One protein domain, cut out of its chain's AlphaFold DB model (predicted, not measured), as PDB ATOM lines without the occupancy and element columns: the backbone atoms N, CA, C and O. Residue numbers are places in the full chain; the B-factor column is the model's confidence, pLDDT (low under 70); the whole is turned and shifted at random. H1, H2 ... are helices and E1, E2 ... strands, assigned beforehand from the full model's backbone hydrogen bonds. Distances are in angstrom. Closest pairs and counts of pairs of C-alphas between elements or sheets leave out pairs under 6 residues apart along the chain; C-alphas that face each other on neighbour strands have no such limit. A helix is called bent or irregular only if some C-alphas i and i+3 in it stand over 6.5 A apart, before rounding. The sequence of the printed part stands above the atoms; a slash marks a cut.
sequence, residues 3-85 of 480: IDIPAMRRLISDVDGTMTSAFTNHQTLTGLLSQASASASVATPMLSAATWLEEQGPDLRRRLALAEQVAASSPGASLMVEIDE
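AT A GLANCE: This is residues 3 to 85 of the 480 residues of an uncharacterized protein of Ornithinimicrobium pratense (UniProt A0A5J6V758). The domain is a long, narrow helical hairpin: the straight helix H1 runs out, and the bent helix H2 folds back along it through its two arms, H2a and H2b. At the end where the printed part begins, the short strand E1 packs on H2b and pairs with residues 3 to 4. The 83 printed residues include two named helices and one named strand, in the order H1, H2, E1, and the class is mostly helix. The whole is an extended rod, with a radius of gyration of the C-alphas of 18.2 A and spans of 63 by 19 by 12 A.

HOW THE PARTS SIT: H1, residues 5 to 35, is followed by H2, residues 44 to 72, assigned as one helix by its hydrogen bonds but bent: C-alphas 55 and 58 are 6.8 A apart. Its arms, H2a with residues 44 to 55 and H2b with residues 58 to 72, stand at a shallow tilt of 31 degrees. H1 and H2a form a helical hairpin, opposite ways at a shallow tilt of 29 degrees. They touch through residues 15 to 26 of H1 alone; the closest C-alphas, of Met 19 and Ala 50, are 4.8 A apart. H2b touches residues 5 to 12 of H1 alone, opposite ways at a shallow tilt of 20 degrees; the closest C-alphas, of Met 8 and Leu 64, are 6.5 A apart. E1, residues 80 to 82, pairs with no named strand, but its residues 80 to 81 pair antiparallel with residues 3 to 4. The closest C-alphas of H2b and E1, of Ala 67 and Val 81, are 6.1 A apart, while H2a and E1 are apart. In H1, H2a and H2b every O i to N i+4 pair is within hydrogen-bond range.

IN THESE COORDINATES: H1 begins at C-alpha 5 (160.260, 125.310, 135.422) and is 45.2 A long from first to last C-alpha. H2a, 16.5 A long, begins at C-alpha 44 (183.736, 107.576, 119.196), and H2b is 21.2 A long. E1, 7.1 A long, ends at C-alpha 82 (160.891, 135.352, 132.290).

THE WHOLE: The two C-alphas farthest apart, of Ser 37 and Pro 75, are 62.8 A apart. The printed part has no cut, and the links H1 to H2 and H2 to E1 are short. Mean pLDDT of the printed part is 91.7, with residues 75 to 77 under 70.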
ATOM      1  N   ILE A   3     160.884 130.512 130.609       93.12
ATOM      2  CA  ILE A   3     161.173 129.146 131.056       93.12
ATOM      3  C   ILE A   3     159.945 128.570 131.763       93.12
ATOM      4  O   ILE A   3     159.410 129.190 132.677       93.12
ATOM      5  N   ASP A   4     159.541 127.363 131.359       94.75
ATOM      6  CA  ASP A   4     158.648 126.486 132.126       94.75
ATOM      7  C   ASP A   4     159.509 125.643 133.081       94.75
ATOM      8  O   ASP A   4     160.299 124.804 132.636       94.75
ATOM      9  N   ILE A   5     159.404 125.909 134.386       92.38
ATOM     10  CA  ILE A   5     160.260 125.310 135.422       92.38
ATOM     11  C   ILE A   5     160.102 123.777 135.460       92.38
ATOM     12  O   ILE A   5     161.115 123.078 135.345       92.38
ATOM     13  N   PRO A   6     158.880 123.202 135.553       93.50
ATOM     14  CA  PRO A   6     158.691 121.754 135.462       93.50
ATOM     15  C   PRO A   6     159.268 121.119 134.192       93.50
ATOM     16  O   PRO A   6     159.838 120.026 134.262       93.50
ATOM     17  N   ALA A   7     159.119 121.764 133.033       94.88
ATOM     18  CA  ALA A   7     159.667 121.253 131.780       94.88
ATOM     19  C   ALA A   7     161.202 121.301 131.763       94.88
ATOM     20  O   ALA A   7     161.829 120.335 131.329       94.88
ATOM     21  N   MET A   8     161.807 122.376 132.278       95.44
ATOM     22  CA  MET A   8     163.263 122.520 132.369       95.44
ATOM     23  C   MET A   8     163.882 121.480 133.314       95.44
ATOM     24  O   MET A   8     164.880 120.858 132.961       95.44
ATOM     25  N   ARG A   9     163.255 121.209 134.469       93.62
ATOM     26  CA  ARG A   9     163.690 120.131 135.381       93.62
ATOM     27  C   ARG A   9     163.700 118.766 134.693       93.62
ATOM     28  O   ARG A   9     164.678 118.030 134.794       93.62
ATOM     29  N   ARG A  10     162.629 118.439 133.958       95.06
ATOM     30  CA  ARG A  10     162.561 117.192 133.176       95.06
ATOM     31  C   ARG A  10     163.635 117.145 132.097       95.06
ATOM     32  O   ARG A  10     164.290 116.123 131.964       95.06
ATOM     33  N   LEU A  11     163.855 118.250 131.380       95.81
ATOM     34  CA  LEU A  11     164.895 118.336 130.358       95.81
ATOM     35  C   LEU A  11     166.282 118.039 130.939       95.81
ATOM     36  O   LEU A  11     167.015 117.247 130.358       95.81
ATOM     37  N   ILE A  12     166.633 118.639 132.079       94.50
ATOM     38  CA  ILE A  12     167.917 118.385 132.749       94.50
ATOM     39  C   ILE A  12     168.030 116.910 133.148       94.50
ATOM     40  O   ILE A  12     169.028 116.271 132.824       94.50
ATOM     41  N   SER A  13     166.984 116.343 133.759       93.75
ATOM     42  CA  SER A  13     166.952 114.919 134.116       93.75
ATOM     43  C   SER A  13     167.129 113.999 132.898       93.75
ATOM     44  O   SER A  13     167.841 112.999 132.978       93.75
ATOM     45  N   ASP A  14     166.493 114.319 131.769       94.75
ATOM     46  CA  ASP A  14     166.598 113.543 130.531       94.75
ATOM     47  C   ASP A  14     167.996 113.670 129.902       94.75
ATOM     48  O   ASP A  14     168.548 112.677 129.413       94.75
ATOM     49  N   VAL A  15     168.590 114.868 129.937       95.31
ATOM     50  CA  VAL A  15     169.972 115.127 129.498       95.31
ATOM     51  C   VAL A  15     170.956 114.309 130.334       95.31
ATOM     52  O   VAL A  15     171.778 113.596 129.758       95.31
ATOM     53  N   ASP A  16     170.821 114.316 131.662       92.38
ATOM     54  CA  ASP A  16     171.686 113.566 132.580       92.38
ATOM     55  C   ASP A  16     171.561 112.050 132.388       92.38
ATOM     56  O   ASP A  16     172.567 111.331 132.296       92.38
ATOM     57  N   GLY A  17     170.328 111.548 132.269       93.44
ATOM     58  CA  GLY A  17     170.063 110.134 132.016       93.44
ATOM     59  C   GLY A  17     170.614 109.672 130.665       93.44
ATOM     60  O   GLY A  17     171.221 108.598 130.561       93.44
ATOM     61  N   THR A  18     170.466 110.501 129.629       95.12
ATOM     62  CA  THR A  18     170.986 110.218 128.285       95.12
ATOM     63  C   THR A  18     172.512 110.244 128.263       95.12
ATOM     64  O   THR A  18     173.124 109.325 127.717       95.12
ATOM     65  N   MET A  19     173.131 111.244 128.893       95.62
ATOM     66  CA  MET A  19     174.584 111.366 129.030       95.62
ATOM     67  C   MET A  19     175.174 110.142 129.745       95.62
ATOM     68  O   MET A  19     176.071 109.482 129.215       95.62
ATOM     69  N   THR A  20     174.618 109.772 130.903       94.44
ATOM     70  CA  THR A  20     175.052 108.602 131.689       94.44
ATOM     71  C   THR A  20     174.931 107.306 130.887       94.44
ATOM     72  O   THR A  20     175.852 106.479 130.857       94.44
ATOM     73  N   SER A  21     173.813 107.141 130.176       95.44
ATOM     74  CA  SER A  21     173.584 105.990 129.300       95.44
ATOM     75  C   SER A  21     174.591 105.946 128.151       95.44
ATOM     76  O   SER A  21     175.117 104.880 127.835       95.44
ATOM     77  N   ALA A  22     174.904 107.091 127.539       94.50
ATOM     78  CA  ALA A  22     175.871 107.187 126.452       94.50
ATOM     79  C   ALA A  22     177.294 106.828 126.914       94.50
ATOM     80  O   ALA A  22     177.955 106.028 126.249       94.50
ATOM     81  N   PHE A  23     177.745 107.313 128.077       95.56
ATOM     82  CA  PHE A  23     179.040 106.920 128.648       95.56
ATOM     83  C   PHE A  23     179.104 105.422 128.975       95.56
ATOM     84  O   PHE A  23     180.069 104.745 128.608       95.56
ATOM     85  N   THR A  24     178.054 104.878 129.595       95.62
ATOM     86  CA  THR A  24     177.969 103.450 129.950       95.62
ATOM     87  C   THR A  24     177.990 102.559 128.706       95.62
ATOM     88  O   THR A  24     178.740 101.578 128.619       95.62
ATOM     89  N   ASN A  25     177.204 102.923 127.694       95.19
ATOM     90  CA  ASN A  25     177.162 102.212 126.423       95.19
ATOM     91  C   ASN A  25     178.498 102.327 125.680       95.19
ATOM     92  O   ASN A  25     178.937 101.349 125.076       95.19
ATOM     93  N   HIS A  26     179.185 103.471 125.757       96.12
ATOM     94  CA  HIS A  26     180.526 103.653 125.198       96.12
ATOM     95  C   HIS A  26     181.554 102.723 125.830       96.12
ATOM     96  O   HIS A  26     182.286 102.047 125.101       96.12
ATOM     97  N   GLN A  27     181.579 102.622 127.157       95.38
ATOM     98  CA  GLN A  27     182.464 101.690 127.856       95.38
ATOM     99  C   GLN A  27     182.163 100.236 127.468       95.38
ATOM    100  O   GLN A  27     183.073  99.482 127.119       95.38
ATOM    101  N   THR A  28     180.879  99.866 127.436       96.25
ATOM    102  CA  THR A  28     180.431  98.518 127.061       96.25
ATOM    103  C   THR A  28     180.829  98.166 125.628       96.25
ATOM    104  O   THR A  28     181.448  97.128 125.384       96.25
ATOM    105  N   LEU A  29     180.519  99.041 124.668       95.62
ATOM    106  CA  LEU A  29     180.839  98.836 123.258       95.62
ATOM    107  C   LEU A  29     182.351  98.757 123.039       95.62
ATOM    108  O   LEU A  29     182.813  97.881 122.316       95.62
ATOM    109  N   THR A  30     183.130  99.615 123.698       96.31
ATOM    110  CA  THR A  30     184.597  99.580 123.626       96.31
ATOM    111  C   THR A  30     185.149  98.250 124.142       96.31
ATOM    112  O   THR A  30     186.020  97.657 123.504       96.31
ATOM    113  N   GLY A  31     184.598  97.724 125.242       95.94
ATOM    114  CA  GLY A  31     184.949  96.404 125.766       95.94
ATOM    115  C   GLY A  31     184.642  95.270 124.781       95.94
ATOM    116  O   GLY A  31     185.500  94.424 124.525       95.94
ATOM    117  N   LEU A  32     183.451  95.279 124.172       97.19
ATOM    118  CA  LEU A  32     183.053  94.291 123.161       97.19
ATOM    119  C   LEU A  32     183.924  94.367 121.900       97.19
ATOM    120  O   LEU A  32     184.359  93.335 121.388       97.19
ATOM    121  N   LEU A  33     184.219  95.577 121.417       96.38
ATOM    122  CA  LEU A  33     185.103  95.796 120.270       96.38
ATOM    123  C   LEU A  33     186.514  95.275 120.561       96.38
ATOM    124  O   LEU A  33     187.080  94.569 119.729       96.38
ATOM    125  N   SER A  34     187.045  95.538 121.759       95.44
ATOM    126  CA  SER A  34     188.343  95.008 122.185       95.44
ATOM    127  C   SER A  34     188.364  93.478 122.195       95.44
ATOM    128  O   SER A  34     189.331  92.882 121.722       95.44
ATOM    129  N   GLN A  35     187.310  92.825 122.694       96.06
ATOM    130  CA  GLN A  35     187.202  91.358 122.693       96.06
ATOM    131  C   GLN A  35     187.119  90.790 121.271       96.06
ATOM    132  O   GLN A  35     187.721  89.761 120.972       96.06
ATOM    133  N   ALA A  36     186.420  91.487 120.376       96.12
ATOM    134  CA  ALA A  36     186.309  91.127 118.969       96.12
ATOM    135  C   ALA A  36     187.548  91.506 118.131       96.12
ATOM    136  O   ALA A  36     187.548  91.278 116.922       96.12
ATOM    137  N   SER A  37     188.598  92.079 118.738       94.31
ATOM    138  CA  SER A  37     189.772  92.626 118.032       94.31
ATOM    139  C   SER A  37     189.413  93.673 116.960       94.31
ATOM    140  O   SER A  37     190.078  93.783 115.929       94.31
ATOM    141  N   ALA A  38     188.347  94.438 117.196       95.19
ATOM    142  CA  ALA A  38     187.875  95.522 116.344       95.19
ATOM    143  C   ALA A  38     188.326  96.898 116.875       95.19
ATOM    144  O   ALA A  38     188.638  97.062 118.053       95.19
ATOM    145  N   SER A  39     188.353  97.907 115.996       94.50
ATOM    146  CA  SER A  39     188.764  99.270 116.362       94.50
ATOM    147  C   SER A  39     187.751  99.947 117.289       94.50
ATOM    148  O   SER A  39     186.570 100.046 116.951       94.50
ATOM    149  N   ALA A  40     188.233 100.522 118.395       90.75
ATOM    150  CA  ALA A  40     187.435 101.338 119.316       90.75
ATOM    151  C   ALA A  40     186.890 102.633 118.680       90.75
ATOM    152  O   ALA A  40     185.939 103.216 119.193       90.75
ATOM    153  N   SER A  41     187.422 103.059 117.526       92.44
ATOM    154  CA  SER A  41     186.953 104.257 116.807       92.44
ATOM    155  C   SER A  41     185.474 104.200 116.402       92.44
ATOM    156  O   SER A  41     184.866 105.231 116.132       92.44
ATOM    157  N   VAL A  42     184.879 103.003 116.352       92.12
ATOM    158  CA  VAL A  42     183.440 102.815 116.096       92.12
ATOM    159  C   VAL A  42     182.584 103.390 117.232       92.12
ATOM    160  O   VAL A  42     181.462 103.826 116.986       92.12
ATOM    161  N   ALA A  43     183.107 103.434 118.461       92.75
ATOM    162  CA  ALA A  43     182.395 103.953 119.627       92.75
ATOM    163  C   ALA A  43     182.518 105.484 119.786       92.75
ATOM    164  O   ALA A  43     181.736 106.084 120.522       92.75
ATOM    165  N   THR A  44     183.443 106.137 119.069       93.38
ATOM    166  CA  THR A  44     183.736 107.576 119.196       93.38
ATOM    167  C   THR A  44     182.517 108.498 119.065       93.38
ATOM    168  O   THR A  44     182.394 109.385 119.903       93.38
ATOM    169  N   PRO A  45     181.580 108.307 118.111       94.50
ATOM    170  CA  PRO A  45     180.416 109.190 117.997       94.50
ATOM    171  C   PRO A  45     179.553 109.243 119.265       94.50
ATOM    172  O   PRO A  45     178.983 110.282 119.581       94.50
ATOM    173  N   MET A  46     179.475 108.136 120.007       93.69
ATOM    174  CA  MET A  46     178.710 108.068 121.252       93.69
ATOM    175  C   MET A  46     179.408 108.808 122.393       93.69
ATOM    176  O   MET A  46     178.737 109.479 123.168       93.69
ATOM    177  N   LEU A  47     180.742 108.744 122.457       94.12
ATOM    178  CA  LEU A  47     181.516 109.567 123.387       94.12
ATOM    179  C   LEU A  47     181.346 111.055 123.065       94.12
ATOM    180  O   LEU A  47     181.063 111.834 123.960       94.12
ATOM    181  N   SER A  48     181.435 111.438 121.786       94.75
ATOM    182  CA  SER A  48     181.227 112.828 121.363       94.75
ATOM    183  C   SER A  48     179.835 113.352 121.721       94.75
ATOM    184  O   SER A  48     179.712 114.494 122.146       94.75
ATOM    185  N   ALA A  49     178.791 112.528 121.577       92.44
ATOM    186  CA  ALA A  49     177.440 112.901 121.992       92.44
ATOM    187  C   ALA A  49     177.324 113.064 123.517       92.44
ATOM    188  O   ALA A  49     176.680 114.006 123.972       92.44
ATOM    189  N   ALA A  50     177.956 112.178 124.294       92.88
ATOM    190  CA  ALA A  50     177.981 112.274 125.751       92.88
ATOM    191  C   ALA A  50     178.699 113.548 126.222       92.88
ATOM    192  O   ALA A  50     178.139 114.292 127.016       92.88
ATOM    193  N   THR A  51     179.880 113.841 125.668       94.19
ATOM    194  CA  THR A  51     180.646 115.061 125.968       94.19
ATOM    195  C   THR A  51     179.886 116.323 125.569       94.19
ATOM    196  O   THR A  51     179.850 117.280 126.329       94.19
ATOM    197  N   TRP A  52     179.209 116.328 124.417       94.19
ATOM    198  CA  TRP A  52     178.375 117.471 124.040       94.19
ATOM    199  C   TRP A  52     177.229 117.706 125.038       94.19
ATOM    200  O   TRP A  52     176.986 118.846 125.419       94.19
ATOM    201  N   LEU A  53     176.539 116.649 125.491       93.38
ATOM    202  CA  LEU A  53     175.485 116.765 126.513       93.38
ATOM    203  C   LEU A  53     176.041 117.258 127.856       93.38
ATOM    204  O   LEU A  53     175.419 118.103 128.499       93.38
ATOM    205  N   GLU A  54     177.214 116.762 128.247       92.19
ATOM    206  CA  GLU A  54     177.945 117.197 129.439       92.19
ATOM    207  C   GLU A  54     178.245 118.704 129.393       92.19
ATOM    208  O   GLU A  54     178.005 119.404 130.375       92.19
ATOM    209  N   GLU A  55     178.659 119.228 128.234       91.62
ATOM    210  CA  GLU A  55     178.912 120.660 128.016       91.62
ATOM    211  C   GLU A  55     177.643 121.527 128.112       91.62
ATOM    212  O   GLU A  55     177.733 122.693 128.484       91.62
ATOM    213  N   GLN A  56     176.454 120.993 127.797       92.00
ATOM    214  CA  GLN A  56     175.197 121.758 127.892       92.00
ATOM    215  C   GLN A  56     174.623 121.796 129.316       92.00
ATOM    216  O   GLN A  56     173.878 122.714 129.668       92.00
ATOM    217  N   GLY A  57     174.928 120.783 130.129       91.69
ATOM    218  CA  GLY A  57     174.360 120.604 131.463       91.69
ATOM    219  C   GLY A  57     174.496 121.824 132.388       91.69
ATOM    220  O   GLY A  57     173.508 122.166 133.046       91.69
ATOM    221  N   PRO A  58     175.669 122.481 132.473       93.19
ATOM    222  CA  PRO A  58     175.864 123.636 133.341       93.19
ATOM    223  C   PRO A  58     174.908 124.792 133.080       93.19
ATOM    224  O   PRO A  58     174.221 125.247 133.997       93.19
ATOM    225  N   ASP A  59     174.786 125.225 131.829       92.38
ATOM    226  CA  ASP A  59     173.984 126.406 131.530       92.38
ATOM    227  C   ASP A  59     172.481 126.127 131.626       92.38
ATOM    228  O   ASP A  59     171.697 127.034 131.907       92.38
ATOM    229  N   LEU A  60     172.048 124.878 131.411       94.62
ATOM    230  CA  LEU A  60     170.664 124.474 131.678       94.62
ATOM    231  C   LEU A  60     170.339 124.596 133.172       94.62
ATOM    232  O   LEU A  60     169.290 125.132 133.529       94.62
ATOM    233  N   ARG A  61     171.253 124.157 134.046       94.75
ATOM    234  CA  ARG A  61     171.081 124.261 135.502       94.75
ATOM    235  C   ARG A  61     171.103 125.703 135.992       94.75
ATOM    236  O   ARG A  61     170.264 126.053 136.811       94.75
ATOM    237  N   ARG A  62     171.979 126.557 135.455       95.12
ATOM    238  CA  ARG A  62     171.993 127.998 135.778       95.12
ATOM    239  C   ARG A  62     170.692 128.688 135.388       95.12
ATOM    240  O   ARG A  62     170.133 129.448 136.171       95.12
ATOM    241  N   ARG A  63     170.169 128.377 134.200       95.25
ATOM    242  CA  ARG A  63     168.866 128.878 133.742       95.25
ATOM    243  C   ARG A  63     167.729 128.427 134.649       95.25
ATOM    244  O   ARG A  63     166.852 129.231 134.948       95.25
ATOM    245  N   LEU A  64     167.743 127.164 135.075       94.50
ATOM    246  CA  LEU A  64     166.763 126.652 136.026       94.50
ATOM    247  C   LEU A  64     166.872 127.365 137.381       94.50
ATOM    248  O   LEU A  64     165.858 127.847 137.872       94.50
ATOM    249  N   ALA A  65     168.076 127.485 137.943       92.81
ATOM    250  CA  ALA A  65     168.308 128.147 139.225       92.81
ATOM    251  C   ALA A  65     167.818 129.607 139.212       92.81
ATOM    252  O   ALA A  65     167.058 130.018 140.089       92.81
ATOM    253  N   LEU A  66     168.160 130.362 138.162       92.12
ATOM    254  CA  LEU A  66     167.691 131.736 137.986       92.12
ATOM    255  C   LEU A  66     166.164 131.805 137.818       92.12
ATOM    256  O   LEU A  66     165.512 132.672 138.395       92.12
ATOM    257  N   ALA A  67     165.569 130.877 137.062       92.69
ATOM    258  CA  ALA A  67     164.118 130.794 136.912       92.69
ATOM    259  C   ALA A  67     163.416 130.529 138.253       92.69
ATOM    260  O   ALA A  67     162.419 131.173 138.573       92.69
ATOM    261  N   GLU A  68     163.940 129.611 139.061       89.81
ATOM    262  CA  GLU A  68     163.398 129.285 140.380       89.81
ATOM    263  C   GLU A  68     163.536 130.450 141.367       89.81
ATOM    264  O   GLU A  68     162.607 130.718 142.127       89.81
ATOM    265  N   GLN A  69     164.643 131.194 141.309       88.12
ATOM    266  CA  GLN A  69     164.835 132.418 142.090       88.12
ATOM    267  C   GLN A  69     163.824 133.515 141.706       88.12
ATOM    268  O   GLN A  69     163.216 134.148 142.574       88.12
ATOM    269  N   VAL A  70     163.598 133.730 140.406       89.06
ATOM    270  CA  VAL A  70     162.590 134.689 139.915       89.06
ATOM    271  C   VAL A  70     161.175 134.257 140.313       89.06
ATOM    272  O   VAL A  70     160.357 135.096 140.692       89.06
ATOM    273  N   ALA A  71     160.879 132.956 140.262       87.75
ATOM    274  CA  ALA A  71     159.585 132.420 140.679       87.75
ATOM    275  C   ALA A  71     159.320 132.625 142.175       87.75
ATOM    276  O   ALA A  71     158.198 132.974 142.530       87.75
ATOM    277  N   ALA A  72     160.334 132.434 143.029       81.06
ATOM    278  CA  ALA A  72     160.226 132.650 144.473       81.06
ATOM    279  C   ALA A  72     160.005 134.135 144.817       81.06
ATOM    280  O   ALA A  72     159.138 134.482 145.604       81.06
ATOM    281  N   SER A  73     160.702 135.047 144.138       79.50
ATOM    282  CA  SER A  73     160.557 136.495 144.376       79.50
ATOM    283  C   SER A  73     159.262 137.120 143.821       79.50
ATOM    284  O   SER A  73     159.023 138.316 144.006       79.50
ATOM    285  N   SER A  74     158.411 136.345 143.138       76.94
ATOM    286  CA  SER A  74     157.195 136.836 142.480       76.94
ATOM    287  C   SER A  74     155.917 136.359 143.192       76.94
ATOM    288  O   SER A  74     155.701 135.153 143.313       76.94
ATOM    289  N   PRO A  75     154.999 137.261 143.597       62.22
ATOM    290  CA  PRO A  75     153.741 136.873 144.233       62.22
ATOM    291  C   PRO A  75     152.874 135.977 143.336       62.22
ATOM    292  O   PRO A  75     152.459 136.384 142.250       62.22
ATOM    293  N   GLY A  76     152.537 134.786 143.836       62.00
ATOM    294  CA  GLY A  76     151.753 133.782 143.116       62.00
ATOM    295  C   GLY A  76     152.646 132.913 142.234       62.00
ATOM    296  O   GLY A  76     152.965 133.296 141.114       62.00
ATOM    297  N   ALA A  77     153.020 131.737 142.747       62.62
ATOM    298  CA  ALA A  77     153.923 130.784 142.105       62.62
ATOM    299  C   ALA A  77     153.555 130.534 140.629       62.62
ATOM    300  O   ALA A  77     152.654 129.751 140.311       62.62
ATOM    301  N   SER A  78     154.255 131.212 139.719       73.06
ATOM    302  CA  SER A  78     154.114 130.985 138.286       73.06
ATOM    303  C   SER A  78     155.088 129.895 137.870       73.06
ATOM    304  O   SER A  78     156.294 130.016 138.055       73.06
ATOM    305  N   LEU A  79     154.569 128.833 137.256       83.81
ATOM    306  CA  LEU A  79     155.401 127.773 136.676       83.81
ATOM    307  C   LEU A  79     156.155 128.242 135.423       83.81
ATOM    308  O   LEU A  79     157.060 127.549 134.962       83.81
ATOM    309  N   MET A  80     155.774 129.400 134.876       89.56
ATOM    310  CA  MET A  80     156.401 130.025 133.720       89.56
ATOM    311  C   MET A  80     156.947 131.397 134.108       89.56
ATOM    312  O   MET A  80     156.185 132.271 134.530       89.56
ATOM    313  N   VAL A  81     158.251 131.595 133.942       92.25
ATOM    314  CA  VAL A  81     158.946 132.824 134.344       92.25
ATOM    315  C   VAL A  81     159.802 133.371 133.220       92.25
ATOM    316  O   VAL A  81     160.312 132.621 132.389       92.25
ATOM    317  N   GLU A  82     159.956 134.689 133.186       91.94
ATOM    318  CA  GLU A  82     160.891 135.352 132.290       91.94
ATOM    319  C   GLU A  82     162.210 135.603 133.022       91.94
ATOM    320  O   GLU A  82     162.223 136.255 134.061       91.94
ATOM    321  N   ILE A  83     163.309 135.082 132.475       92.69
ATOM    322  CA  ILE A  83     164.659 135.314 132.987       92.69
ATOM    323  C   ILE A  83     165.437 136.282 132.094       92.69
ATOM    324  O   ILE A  83     165.280 136.277 130.863       92.69
ATOM    325  N   ASP A  84     166.306 137.070 132.720       92.19
ATOM    326  CA  ASP A  84     167.337 137.858 132.052       92.19
ATOM    327  C   ASP A  84     168.615 137.018 131.943       92.19
ATOM    328  O   ASP A  84     169.259 136.712 132.943       92.19
ATOM    329  N   GLU A  85     168.976 136.610 130.725       90.94
ATOM    330  CA  GLU A  85     170.162 135.772 130.504       90.94
ATOM    331  C   GLU A  85     171.479 136.509 130.770       90.94
ATOM    332  O   GLU A  85     172.498 135.850 130.936       90.94
TER     333      GLU A  85